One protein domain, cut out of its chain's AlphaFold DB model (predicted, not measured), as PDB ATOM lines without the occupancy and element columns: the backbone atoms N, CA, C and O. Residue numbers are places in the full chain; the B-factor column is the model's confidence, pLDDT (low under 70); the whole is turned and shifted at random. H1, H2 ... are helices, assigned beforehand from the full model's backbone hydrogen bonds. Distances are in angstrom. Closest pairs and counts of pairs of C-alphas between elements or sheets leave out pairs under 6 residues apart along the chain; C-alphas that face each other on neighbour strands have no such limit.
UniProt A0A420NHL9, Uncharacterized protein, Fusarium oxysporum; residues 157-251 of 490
ATOM      1  N   MET A 157     213.530 142.984 129.196       88.00
ATOM      2  CA  MET A 157     214.539 141.926 129.187       88.00
ATOM      3  C   MET A 157     215.342 141.894 130.501       88.00
ATOM      4  O   MET A 157     215.606 142.936 131.117       88.00
ATOM      5  N   PRO A 158     215.812 140.712 130.937       89.56
ATOM      6  CA  PRO A 158     216.841 140.617 131.959       89.56
ATOM      7  C   PRO A 158     218.205 140.986 131.370       89.56
ATOM      8  O   PRO A 158     218.567 140.569 130.271       89.56
ATOM      9  N   MET A 159     219.027 141.704 132.138       91.06
ATOM     10  CA  MET A 159     220.418 141.964 131.734       91.06
ATOM     11  C   MET A 159     221.333 140.748 131.909       91.06
ATOM     12  O   MET A 159     222.386 140.680 131.278       91.06
ATOM     13  N   THR A 160     220.970 139.811 132.788       93.06
ATOM     14  CA  THR A 160     221.846 138.719 133.229       93.06
ATOM     15  C   THR A 160     222.391 137.870 132.067       93.06
ATOM     16  O   THR A 160     223.611 137.692 132.024       93.06
ATOM     17  N   PRO A 161     221.583 137.409 131.086       93.75
ATOM     18  CA  PRO A 161     222.107 136.643 129.951       93.75
ATOM     19  C   PRO A 161     223.171 137.405 129.151       93.75
ATOM     20  O   PRO A 161     224.226 136.856 128.838       93.75
ATOM     21  N   LYS A 162     222.940 138.699 128.893       93.19
ATOM     22  CA  LYS A 162     223.885 139.548 128.158       93.19
ATOM     23  C   LYS A 162     225.186 139.764 128.934       93.19
ATOM     24  O   LYS A 162     226.265 139.653 128.360       93.19
ATOM     25  N   VAL A 163     225.089 139.999 130.243       94.00
ATOM     26  CA  VAL A 163     226.252 140.107 131.140       94.00
ATOM     27  C   VAL A 163     227.091 138.826 131.108       94.00
ATOM     28  O   VAL A 163     228.313 138.896 130.992       94.00
ATOM     29  N   ILE A 164     226.450 137.655 131.164       95.06
ATOM     30  CA  ILE A 164     227.142 136.362 131.061       95.06
ATOM     31  C   ILE A 164     227.836 136.237 129.702       95.06
ATOM     32  O   ILE A 164     229.013 135.880 129.667       95.06
ATOM     33  N   ALA A 165     227.160 136.577 128.603       93.62
ATOM     34  CA  ALA A 165     227.738 136.511 127.262       93.62
ATOM     35  C   ALA A 165     228.963 137.418 127.090       93.62
ATOM     36  O   ALA A 165     229.959 137.028 126.477       93.62
ATOM     37  N   ASP A 166     228.924 138.615 127.665       93.25
ATOM     38  CA  ASP A 166     230.031 139.565 127.584       93.25
ATOM     39  C   ASP A 166     231.228 139.108 128.432       93.25
ATOM     40  O   ASP A 166     232.369 139.213 127.986       93.25
ATOM     41  N   ILE A 167     230.988 138.501 129.600       94.44
ATOM     42  CA  ILE A 167     232.041 137.876 130.418       94.44
ATOM     43  C   ILE A 167     232.616 136.631 129.727       94.44
ATOM     44  O   ILE A 167     233.826 136.401 129.766       94.44
ATOM     45  N   GLN A 168     231.779 135.815 129.079       91.88
ATOM     46  CA  GLN A 168     232.220 134.584 128.422       91.88
ATOM     47  C   GLN A 168     233.195 134.848 127.274       91.88
ATOM     48  O   GLN A 168     234.158 134.089 127.143       91.88
ATOM     49  N   ARG A 169     232.992 135.929 126.508       90.88
ATOM     50  CA  ARG A 169     233.856 136.339 125.386       90.88
ATOM     51  C   ARG A 169     235.192 136.955 125.816       90.88
ATOM     52  O   ARG A 169     236.081 137.100 124.984       90.88
ATOM     53  N   ARG A 170     235.341 137.317 127.092       91.88
ATOM     54  CA  ARG A 170     236.544 137.966 127.626       91.88
ATOM     55  C   ARG A 170     237.564 136.953 128.152       91.88
ATOM     56  O   ARG A 170     237.219 135.864 128.622       91.88
ATOM     57  N   GLY A 171     238.833 137.343 128.063       90.88
ATOM     58  CA  GLY A 171     239.989 136.549 128.467       90.88
ATOM     59  C   GLY A 171     240.240 136.573 129.977       90.88
ATOM     60  O   GLY A 171     240.050 137.601 130.638       90.88
ATOM     61  N   LEU A 172     240.684 135.427 130.495       91.00
ATOM     62  CA  LEU A 172     241.158 135.193 131.861       91.00
ATOM     63  C   LEU A 172     242.257 134.132 131.832       91.00
ATOM     64  O   LEU A 172     242.219 133.255 130.969       91.00
ATOM     65  N   ASP A 173     243.177 134.200 132.794       89.00
ATOM     66  CA  ASP A 173     244.214 133.180 132.974       89.00
ATOM     67  C   ASP A 173     243.603 131.878 133.520       89.00
ATOM     68  O   ASP A 173     243.883 130.798 133.006       89.00
ATOM     69  N   ASP A 174     242.688 131.987 134.494       89.88
ATOM     70  CA  ASP A 174     241.819 130.889 134.928       89.88
ATOM     71  C   ASP A 174     240.375 131.135 134.462       89.88
ATOM     72  O   ASP A 174     239.706 132.089 134.865       89.88
ATOM     73  N   ALA A 175     239.853 130.250 133.611       89.88
ATOM     74  CA  ALA A 175     238.481 130.342 133.123       89.88
ATOM     75  C   ALA A 175     237.430 130.230 134.246       89.88
ATOM     76  O   ALA A 175     236.318 130.742 134.086       89.88
ATOM     77  N   TRP A 176     237.755 129.590 135.374       91.12
ATOM     78  CA  TRP A 176     236.835 129.406 136.499       91.12
ATOM     79  C   TRP A 176     236.551 130.696 137.275       91.12
ATOM     80  O   TRP A 176     235.469 130.818 137.859       91.12
ATOM     81  N   ASP A 177     237.426 131.704 137.180       91.88
ATOM     82  CA  ASP A 177     237.195 133.043 137.739       91.88
ATOM     83  C   ASP A 177     235.919 133.695 137.185       91.88
ATOM     84  O   ASP A 177     235.296 134.529 137.852       91.88
ATOM     85  N   LYS A 178     235.450 133.265 136.002       93.06
ATOM     86  CA  LYS A 178     234.169 133.708 135.429       93.06
ATOM     87  C   LYS A 178     233.004 133.505 136.399       93.06
ATOM     88  O   LYS A 178     232.111 134.347 136.422       93.06
ATOM     89  N   LEU A 179     233.007 132.454 137.227       93.19
ATOM     90  CA  LEU A 179     231.951 132.236 138.226       93.19
ATOM     91  C   LEU A 179     231.901 133.378 139.249       93.19
ATOM     92  O   LEU A 179     230.829 133.912 139.530       93.19
ATOM     93  N   ALA A 180     233.056 133.792 139.773       91.69
ATOM     94  CA  ALA A 180     233.130 134.877 140.745       91.69
ATOM     95  C   ALA A 180     232.746 136.224 140.115       91.69
ATOM     96  O   ALA A 180     231.973 136.979 140.711       91.69
ATOM     97  N   ILE A 181     233.230 136.490 138.897       94.06
ATOM     98  CA  ILE A 181     232.945 137.713 138.134       94.06
ATOM     99  C   ILE A 181     231.447 137.821 137.825       94.06
ATOM    100  O   ILE A 181     230.832 138.846 138.124       94.06
ATOM    101  N   ILE A 182     230.829 136.753 137.304       94.62
ATOM    102  CA  ILE A 182     229.382 136.701 137.043       94.62
ATOM    103  C   ILE A 182     228.614 136.926 138.344       94.62
ATOM    104  O   ILE A 182     227.731 137.780 138.384       94.62
ATOM    105  N   ALA A 183     228.973 136.231 139.427       92.81
ATOM    106  CA  ALA A 183     228.292 136.388 140.706       92.81
ATOM    107  C   ALA A 183     228.373 137.824 141.253       92.81
ATOM    108  O   ALA A 183     227.404 138.326 141.820       92.81
ATOM    109  N   ASN A 184     229.492 138.519 141.058       91.81
ATOM    110  CA  ASN A 184     229.654 139.913 141.476       91.81
ATOM    111  C   ASN A 184     228.827 140.877 140.607       91.81
ATOM    112  O   ASN A 184     228.113 141.743 141.126       91.81
ATOM    113  N   CYS A 185     228.879 140.723 139.282       91.88
ATOM    114  CA  CYS A 185     228.118 141.556 138.348       91.88
ATOM    115  C   CYS A 185     226.606 141.369 138.529       91.88
ATOM    116  O   CYS A 185     225.861 142.344 138.673       91.88
ATOM    117  N   CYS A 186     226.160 140.118 138.599       91.81
ATOM    118  CA  CYS A 186     224.760 139.747 138.753       91.81
ATOM    119  C   CYS A 186     224.278 139.807 140.204       91.81
ATOM    120  O   CYS A 186     223.094 139.585 140.436       91.81
ATOM    121  N   GLN A 187     225.135 140.154 141.171       89.88
ATOM    122  CA  GLN A 187     224.743 140.268 142.579       89.88
ATOM    123  C   GLN A 187     224.104 138.969 143.094       89.88
ATOM    124  O   GLN A 187     222.966 138.935 143.561       89.88
ATOM    125  N   TYR A 188     224.829 137.870 142.910       91.06
ATOM    126  CA  TYR A 188     224.463 136.542 143.379       91.06
ATOM    127  C   TYR A 188     224.984 136.305 144.791       91.06
ATOM    128  O   TYR A 188     226.153 136.565 145.104       91.06
ATOM    129  N   SER A 189     224.092 135.798 145.638       86.50
ATOM    130  CA  SER A 189     224.382 135.424 147.020       86.50
ATOM    131  C   SER A 189     224.868 133.978 147.115       86.50
ATOM    132  O   SER A 189     225.743 133.683 147.928       86.50
ATOM    133  N   ILE A 190     224.370 133.088 146.253       88.62
ATOM    134  CA  ILE A 190     224.845 131.707 146.148       88.62
ATOM    135  C   ILE A 190     226.004 131.664 145.156       88.62
ATOM    136  O   ILE A 190     225.870 132.065 144.000       88.62
ATOM    137  N   ARG A 191     227.148 131.154 145.616       88.44
ATOM    138  CA  ARG A 191     228.365 130.992 144.817       88.44
ATOM    139  C   ARG A 191     228.720 129.524 144.722       88.44
ATOM    140  O   ARG A 191     228.525 128.769 145.670       88.44
ATOM    141  N   ILE A 192     229.260 129.143 143.577       87.31
ATOM    142  CA  ILE A 192     229.756 127.795 143.349       87.31
ATOM    143  C   ILE A 192     231.243 127.753 143.685       87.31
ATOM    144  O   ILE A 192     232.016 128.572 143.187       87.31
ATOM    145  N   ASP A 193     231.638 126.782 144.506       82.38
ATOM    146  CA  ASP A 193     233.045 126.502 144.774       82.38
ATOM    147  C   ASP A 193     233.690 125.867 143.533       82.38
ATOM    148  O   ASP A 193     233.396 124.726 143.164       82.38
ATOM    149  N   HIS A 194     234.579 126.620 142.880       77.31
ATOM    150  CA  HIS A 194     235.284 126.162 141.686       77.31
ATOM    151  C   HIS A 194     236.127 124.908 141.964       77.31
ATOM    152  O   HIS A 194     236.180 124.021 141.113       77.31
ATOM    153  N   LYS A 195     236.718 124.767 143.162       77.38
ATOM    154  CA  LYS A 195     237.603 123.635 143.491       77.38
ATOM    155  C   LYS A 195     236.848 122.311 143.515       77.38
ATOM    156  O   LYS A 195     237.379 121.284 143.099       77.38
ATOM    157  N   GLN A 196     235.598 122.338 143.971       72.00
ATOM    158  CA  GLN A 196     234.740 121.154 144.039       72.00
ATOM    159  C   GLN A 196     234.146 120.776 142.673       72.00
ATOM    160  O   GLN A 196     233.803 119.617 142.448       72.00
ATOM    161  N   MET A 197     234.053 121.731 141.743       70.19
ATOM    162  CA  MET A 197     233.394 121.543 140.442       70.19
ATOM    163  C   MET A 197     234.355 121.255 139.286       70.19
ATOM    164  O   MET A 197     233.910 120.768 138.249       70.19
ATOM    165  N   GLN A 198     235.658 121.479 139.472       66.69
ATOM    166  CA  GLN A 198     236.692 121.228 138.461       66.69
ATOM    167  C   GLN A 198     236.832 119.753 138.047       66.69
ATOM    168  O   GLN A 198     237.311 119.483 136.950       66.69
ATOM    169  N   LYS A 199     236.435 118.793 138.894       64.38
ATOM    170  CA  LYS A 199     236.666 117.357 138.644       64.38
ATOM    171  C   LYS A 199     235.502 116.592 137.992       64.38
ATOM    172  O   LYS A 199     235.800 115.626 137.298       64.38
ATOM    173  N   PRO A 200     234.217 116.979 138.152       60.97
ATOM    174  CA  PRO A 200     233.127 116.266 137.480       60.97
ATOM    175  C   PRO A 200     232.276 117.092 136.495       60.97
ATOM    176  O   PRO A 200     231.380 116.514 135.884       60.97
ATOM    177  N   LYS A 201     232.452 118.420 136.354       70.88
ATOM    178  CA  LYS A 201     231.473 119.273 135.639       70.88
ATOM    179  C   LYS A 201     232.108 120.356 134.763       70.88
ATOM    180  O   LYS A 201     233.172 120.882 135.066       70.88
ATOM    181  N   SER A 202     231.418 120.727 133.681       87.69
ATOM    182  CA  SER A 202     231.844 121.825 132.805       87.69
ATOM    183  C   SER A 202     231.580 123.197 133.439       87.69
ATOM    184  O   SER A 202     230.657 123.378 134.245       87.69
ATOM    185  N   LEU A 203     232.364 124.202 133.034       89.69
ATOM    186  CA  LEU A 203     232.154 125.592 133.448       89.69
ATOM    187  C   LEU A 203     230.754 126.089 133.055       89.69
ATOM    188  O   LEU A 203     230.099 126.760 133.848       89.69
ATOM    189  N   SER A 204     230.259 125.712 131.872       90.69
ATOM    190  CA  SER A 204     228.923 126.095 131.398       90.69
ATOM    191  C   SER A 204     227.807 125.575 132.309       90.69
ATOM    192  O   SER A 204     226.911 126.334 132.668       90.69
ATOM    193  N   ILE A 205     227.889 124.309 132.743       89.62
ATOM    194  CA  ILE A 205     226.926 123.724 133.692       89.62
ATOM    195  C   ILE A 205     227.008 124.436 135.042       89.62
ATOM    196  O   ILE A 205     225.983 124.691 135.667       89.62
ATOM    197  N   SER A 206     228.214 124.797 135.483       92.19
ATOM    198  CA  SER A 206     228.403 125.542 136.729       92.19
ATOM    199  C   SER A 206     227.773 126.938 136.644       92.19
ATOM    200  O   SER A 206     227.024 127.328 137.533       92.19
ATOM    201  N   ILE A 207     227.981 127.672 135.547       94.44
ATOM    202  CA  ILE A 207     227.349 128.985 135.346       94.44
ATOM    203  C   ILE A 207     225.819 128.849 135.319       94.44
ATOM    204  O   ILE A 207     225.141 129.620 135.994       94.44
ATOM    205  N   LEU A 208     225.275 127.857 134.605       93.75
ATOM    206  CA  LEU A 208     223.832 127.607 134.549       93.75
ATOM    207  C   LEU A 208     223.252 127.239 135.923       93.75
ATOM    208  O   LEU A 208     222.225 127.778 136.326       93.75
ATOM    209  N   ALA A 209     223.922 126.365 136.675       93.12
ATOM    210  CA  ALA A 209     223.504 126.014 138.028       93.12
ATOM    211  C   ALA A 209     223.516 127.244 138.947       93.12
ATOM    212  O   ALA A 209     222.559 127.461 139.682       93.12
ATOM    213  N   MET A 210     224.552 128.085 138.872       94.38
ATOM    214  CA  MET A 210     224.637 129.316 139.660       94.38
ATOM    215  C   MET A 210     223.532 130.309 139.282       94.38
ATOM    216  O   MET A 210     222.921 130.896 140.171       94.38
ATOM    217  N   TYR A 211     223.254 130.465 137.985       95.44
ATOM    218  CA  TYR A 211     222.164 131.287 137.454       95.44
ATOM    219  C   TYR A 211     220.813 130.871 138.062       95.44
ATOM    220  O   TYR A 211     220.109 131.691 138.648       95.44
ATOM    221  N   LEU A 212     220.498 129.574 138.016       95.56
ATOM    222  CA  LEU A 212     219.228 129.030 138.500       95.56
ATOM    223  C   LEU A 212     219.118 129.003 140.029       95.56
ATOM    224  O   LEU A 212     218.070 129.348 140.569       95.56
ATOM    225  N   LEU A 213     220.190 128.647 140.747       94.38
ATOM    226  CA  LEU A 213     220.209 128.650 142.217       94.38
ATOM    227  C   LEU A 213     219.972 130.051 142.786       94.38
ATOM    228  O   LEU A 213     219.345 130.192 143.829       94.38
ATOM    229  N   ASN A 214     220.428 131.096 142.089       94.12
ATOM    230  CA  ASN A 214     220.160 132.480 142.482       94.12
ATOM    231  C   ASN A 214     218.769 132.984 142.057       94.12
ATOM    232  O   ASN A 214     218.465 134.158 142.257       94.12
ATOM    233  N   GLY A 215     217.911 132.106 141.530       94.75
ATOM    234  CA  GLY A 215     216.498 132.375 141.288       94.75
ATOM    235  C   GLY A 215     216.185 133.045 139.956       94.75
ATOM    236  O   GLY A 215     215.067 133.521 139.782       94.75
ATOM    237  N   GLU A 216     217.128 133.107 139.018       95.75
ATOM    238  CA  GLU A 216     216.826 133.586 137.669       95.75
ATOM    239  C   GLU A 216     215.794 132.673 136.982       95.75
ATOM    240  O   GLU A 216     215.774 131.455 137.176       95.75
ATOM    241  N   ILE A 217     214.921 133.273 136.173       94.94
ATOM    242  CA  ILE A 217     213.696 132.627 135.691       94.94
ATOM    243  C   ILE A 217     213.880 132.178 134.238       94.94
ATOM    244  O   ILE A 217     214.298 132.964 133.383       94.94
ATOM    245  N   LEU A 218     213.544 130.917 133.957       92.19
ATOM    246  CA  LEU A 218     213.469 130.370 132.601       92.19
ATOM    247  C   LEU A 218     212.013 130.215 132.153       92.19
ATOM    248  O   LEU A 218     211.121 129.956 132.961       92.19
ATOM    249  N   LEU A 219     211.796 130.315 130.846       88.44
ATOM    250  CA  LEU A 219     210.570 129.870 130.199       88.44
ATOM    251  C   LEU A 219     210.538 128.345 130.206       88.44
ATOM    252  O   LEU A 219     211.443 127.690 129.697       88.44
ATOM    253  N   ASN A 220     209.485 127.779 130.783       83.56
ATOM    254  CA  ASN A 220     209.285 126.333 130.834       83.56
ATOM    255  C   ASN A 220     208.052 125.859 130.051       83.56
ATOM    256  O   ASN A 220     207.814 124.657 129.948       83.56
ATOM    257  N   GLU A 221     207.289 126.778 129.455       75.44
ATOM    258  CA  GLU A 221     206.245 126.429 128.500       75.44
ATOM    259  C   GLU A 221     206.870 126.041 127.146       75.44
ATOM    260  O   GLU A 221     207.762 126.717 126.633       75.44
ATOM    261  N   SER A 222     206.418 124.913 126.586       59.81
ATOM    262  CA  SER A 222     207.004 124.270 125.405       59.81
ATOM    263  C   SER A 222     207.131 125.221 124.212       59.81
ATOM    264  O   SER A 222     206.152 125.486 123.509       59.81
ATOM    265  N   ARG A 223     208.364 125.622 123.891       57.53
ATOM    266  CA  ARG A 223     208.716 126.050 122.535       57.53
ATOM    267  C   ARG A 223     209.016 124.796 121.718       57.53
ATOM    268  O   ARG A 223     209.778 123.935 122.154       57.53
ATOM    269  N   LYS A 224     208.322 124.656 120.586       52.12
ATOM    270  CA  LYS A 224     208.563 123.581 119.620       52.12
ATOM    271  C   LYS A 224     210.038 123.674 119.202       52.12
ATOM    272  O   LYS A 224     210.514 124.778 118.966       52.12
ATOM    273  N   ASP A 225     210.718 122.531 119.188       55.84
ATOM    274  CA  ASP A 225     212.110 122.312 118.759       55.84
ATOM    275  C   ASP A 225     213.174 122.294 119.878       55.84
ATOM    276  O   ASP A 225     214.020 123.177 120.021       55.84
ATOM    277  N   SER A 226     213.170 121.210 120.666       56.97
ATOM    278  CA  SER A 226     214.206 120.892 121.662       56.97
ATOM    279  C   SER A 226     215.544 120.446 121.050       56.97
ATOM    280  O   SER A 226     216.577 120.599 121.699       56.97
ATOM    281  N   SER A 227     215.559 119.940 119.810       57.12
ATOM    282  CA  SER A 227     216.762 119.394 119.157       57.12
ATOM    283  C   SER A 227     217.839 120.448 118.876       57.12
ATOM    284  O   SER A 227     219.018 120.154 119.025       57.12
ATOM    285  N   PHE A 228     217.464 121.692 118.562       62.72
ATOM    286  CA  PHE A 228     218.423 122.776 118.285       62.72
ATOM    287  C   PHE A 228     219.068 123.378 119.541       62.72
ATOM    288  O   PHE A 228     219.893 124.283 119.433       62.72
ATOM    289  N   MET A 229     218.666 122.955 120.744       67.19
ATOM    290  CA  MET A 229     219.162 123.557 121.987       67.19
ATOM    291  C   MET A 229     220.509 122.981 122.438       67.19
ATOM    292  O   MET A 229     221.227 123.669 123.159       67.19
ATOM    293  N   LEU A 230     220.863 121.760 122.013       68.00
ATOM    294  CA  LEU A 230     222.140 121.119 122.356       68.00
ATOM    295  C   LEU A 230     223.328 121.698 121.571       68.00
ATOM    296  O   LEU A 230     224.441 121.716 122.088       68.00
ATOM    297  N   ASP A 231     223.079 122.244 120.379       77.06
ATOM    298  CA  ASP A 231     224.109 122.864 119.529       77.06
ATOM    299  C   ASP A 231     224.442 124.308 119.942       77.06
ATOM    300  O   ASP A 231     225.346 124.943 119.396       77.06
ATOM    301  N   LYS A 232     223.699 124.860 120.908       83.69
ATOM    302  CA  LYS A 232     223.845 126.247 121.348       83.69
ATOM    303  C   LYS A 232     224.897 126.376 122.438       83.69
ATOM    304  O   LYS A 232     224.975 125.593 123.383       83.69
ATOM    305  N   THR A 233     225.662 127.460 122.363       88.81
ATOM    306  CA  THR A 233     226.474 127.910 123.496       88.81
ATOM    307  C   THR A 233     225.575 128.269 124.683       88.81
ATOM    308  O   THR A 233     224.410 128.623 124.509       88.81
ATOM    309  N   LEU A 234     226.125 128.264 125.904       90.50
ATOM    310  CA  LEU A 234     225.372 128.680 127.095       90.50
ATOM    311  C   LEU A 234     224.756 130.080 126.936       90.50
ATOM    312  O   LEU A 234     223.624 130.299 127.352       90.50
ATOM    313  N   SER A 235     225.493 131.016 126.332       89.56
ATOM    314  CA  SER A 235     225.004 132.372 126.073       89.56
ATOM    315  C   SER A 235     223.749 132.373 125.205       89.56
ATOM    316  O   SER A 235     222.753 132.976 125.590       89.56
ATOM    317  N   GLN A 236     223.776 131.653 124.080       88.88
ATOM    318  CA  GLN A 236     222.631 131.535 123.170       88.88
ATOM    319  C   GLN A 236     221.457 130.814 123.841       88.88
ATOM    320  O   GLN A 236     220.313 131.237 123.723       88.88
ATOM    321  N   PHE A 237     221.741 129.756 124.606       89.69
ATOM    322  CA  PHE A 237     220.725 129.050 125.380       89.69
ATOM    323  C   PHE A 237     220.004 129.990 126.357       89.69
ATOM    324  O   PHE A 237     218.775 130.026 126.384       89.69
ATOM    325  N   LEU A 238     220.754 130.759 127.153       92.00
ATOM    326  CA  LEU A 238     220.181 131.698 128.120       92.00
ATOM    327  C   LEU A 238     219.460 132.850 127.425       92.00
ATOM    328  O   LEU A 238     218.408 133.273 127.894       92.00
ATOM    329  N   GLU A 239     219.991 133.334 126.304       88.19
ATOM    330  CA  GLU A 239     219.318 134.334 125.485       88.19
ATOM    331  C   GLU A 239     217.961 133.828 124.997       88.19
ATOM    332  O   GLU A 239     217.012 134.596 125.008       88.19
ATOM    333  N   ASP A 240     217.804 132.554 124.649       86.94
ATOM    334  CA  ASP A 240     216.522 132.025 124.173       86.94
ATOM    335  C   ASP A 240     215.541 131.655 125.290       86.94
ATOM    336  O   ASP A 240     214.327 131.802 125.116       86.94
ATOM    337  N   GLN A 241     216.059 131.144 126.408       88.81
ATOM    338  CA  GLN A 241     215.263 130.513 127.466       88.81
ATOM    339  C   GLN A 241     214.997 131.419 128.665       88.81
ATOM    340  O   GLN A 241     214.084 131.130 129.435       88.81
ATOM    341  N   ALA A 242     215.764 132.495 128.866       91.88
ATOM    342  CA  ALA A 242     215.474 133.439 129.939       91.88
ATOM    343  C   ALA A 242     214.078 134.049 129.756       91.88
ATOM    344  O   ALA A 242     213.630 134.298 128.638       91.88
ATOM    345  N   PHE A 243     213.386 134.304 130.863       92.31
ATOM    346  CA  PHE A 243     212.131 135.047 130.830       92.31
ATOM    347  C   PHE A 243     212.389 136.504 130.408       92.31
ATOM    348  O   PHE A 243     213.283 137.141 130.954       92.31
ATOM    349  N   LYS A 244     211.631 137.025 129.431       90.19
ATOM    350  CA  LYS A 244     211.880 138.330 128.766       90.19
ATOM    351  C   LYS A 244     210.736 139.332 128.878       90.19
ATOM    352  O   LYS A 244     210.808 140.422 128.318       90.19
ATOM    353  N   GLU A 245     209.663 138.947 129.552       89.12
ATOM    354  CA  GLU A 245     208.421 139.716 129.603       89.12
ATOM    355  C   GLU A 245     208.266 140.404 130.963       89.12
ATOM    356  O   GLU A 245     207.163 140.490 131.496       89.12
ATOM    357  N   PHE A 246     209.370 140.857 131.575       90.25
ATOM    358  CA  PHE A 246     209.290 141.593 132.835       90.25
ATOM    359  C   PHE A 246     208.589 142.935 132.631       90.25
ATOM    360  O   PHE A 246     208.716 143.577 131.589       90.25
ATOM    361  N   TYR A 247     207.884 143.387 133.664       88.25
ATOM    362  CA  TYR A 247     207.312 144.723 133.701       88.25
ATOM    363  C   TYR A 247     207.835 145.466 134.921       88.25
ATOM    364  O   TYR A 247     207.473 145.149 136.060       88.25
ATOM    365  N   ALA A 248     208.667 146.468 134.665       86.62
ATOM    366  CA  ALA A 248     209.065 147.421 135.677       86.62
ATOM    367  C   ALA A 248     207.999 148.523 135.806       86.62
ATOM    368  O   ALA A 248     207.565 149.082 134.797       86.62
ATOM    369  N   PRO A 249     207.556 148.834 137.031       85.44
ATOM    370  CA  PRO A 249     206.650 149.947 137.292       85.44
ATOM    371  C   PRO A 249     207.199 151.291 136.809       85.44
ATOM    372  O   PRO A 249     208.398 151.554 136.892       85.44
ATOM    373  N   GLU A 250     206.321 152.182 136.356       78.38
ATOM    374  CA  GLU A 250     206.746 153.470 135.811       78.38
ATOM    375  C   GLU A 250     207.356 154.358 136.909       78.38
ATOM    376  O   GLU A 250     206.766 154.581 137.971       78.38
ATOM    377  N   GLY A 251     208.546 154.889 136.615       68.81
ATOM    378  CA  GLY A 251     209.396 155.626 137.552       68.81
ATOM    379  C   GLY A 251     210.588 154.807 138.052       68.81
ATOM    380  O   GLY A 251     211.582 155.391 138.488       68.81
TER     381      GLY A 251
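Overview. This is residues 157 to 251 of the 490 residues of an uncharacterized protein of Fusarium oxysporum (UniProt A0A420NHL9). Four short helices make the body: H1 sits between H2 and H5, H4 covers one side of them, and tiny H3 is at the edge. The 95 printed residues hold five named helices, H1 to H5 in order, no named strand; all helix, though under half, 41, are in named elements. It is compact, radius of gyration of the C-alphas 14.1 A, spanning 40 by 39 by 23 A.

Arrangement. H4, residues 203 to 213, and H1, residues 160 to 168, are near each other. H1 touches H5, residues 234 to 241, closest C-alphas Ala 165 and Ser 235, 5.1 A, opposite ways at a shallow 15 degrees. H1 and H2, residues 177 to 185, touch as a helical hairpin, closest C-alphas Ile 164 and Ile 182, 6.4 A. H3, residues 194 to 197, is apart from H1. Every O i to N i+4 pair is within hydrogen-bond range in H1, H2, H4 and H5; H3 is too short for one.

Along the chain. H4 is 15.1 A long from first to last C-alpha, H2 12.5 A and H1 12.2 A; H1 begins at C-alpha 160 at (221.846, 138.719, 133.229), and H5 ends at C-alpha 241 at (215.263, 130.513, 127.466).

Size, cuts and confidence. The printed part has no cut; H4 to H5 is a long link. Residues 198 to 200, 222 to 230 and 251 are under pLDDT 70.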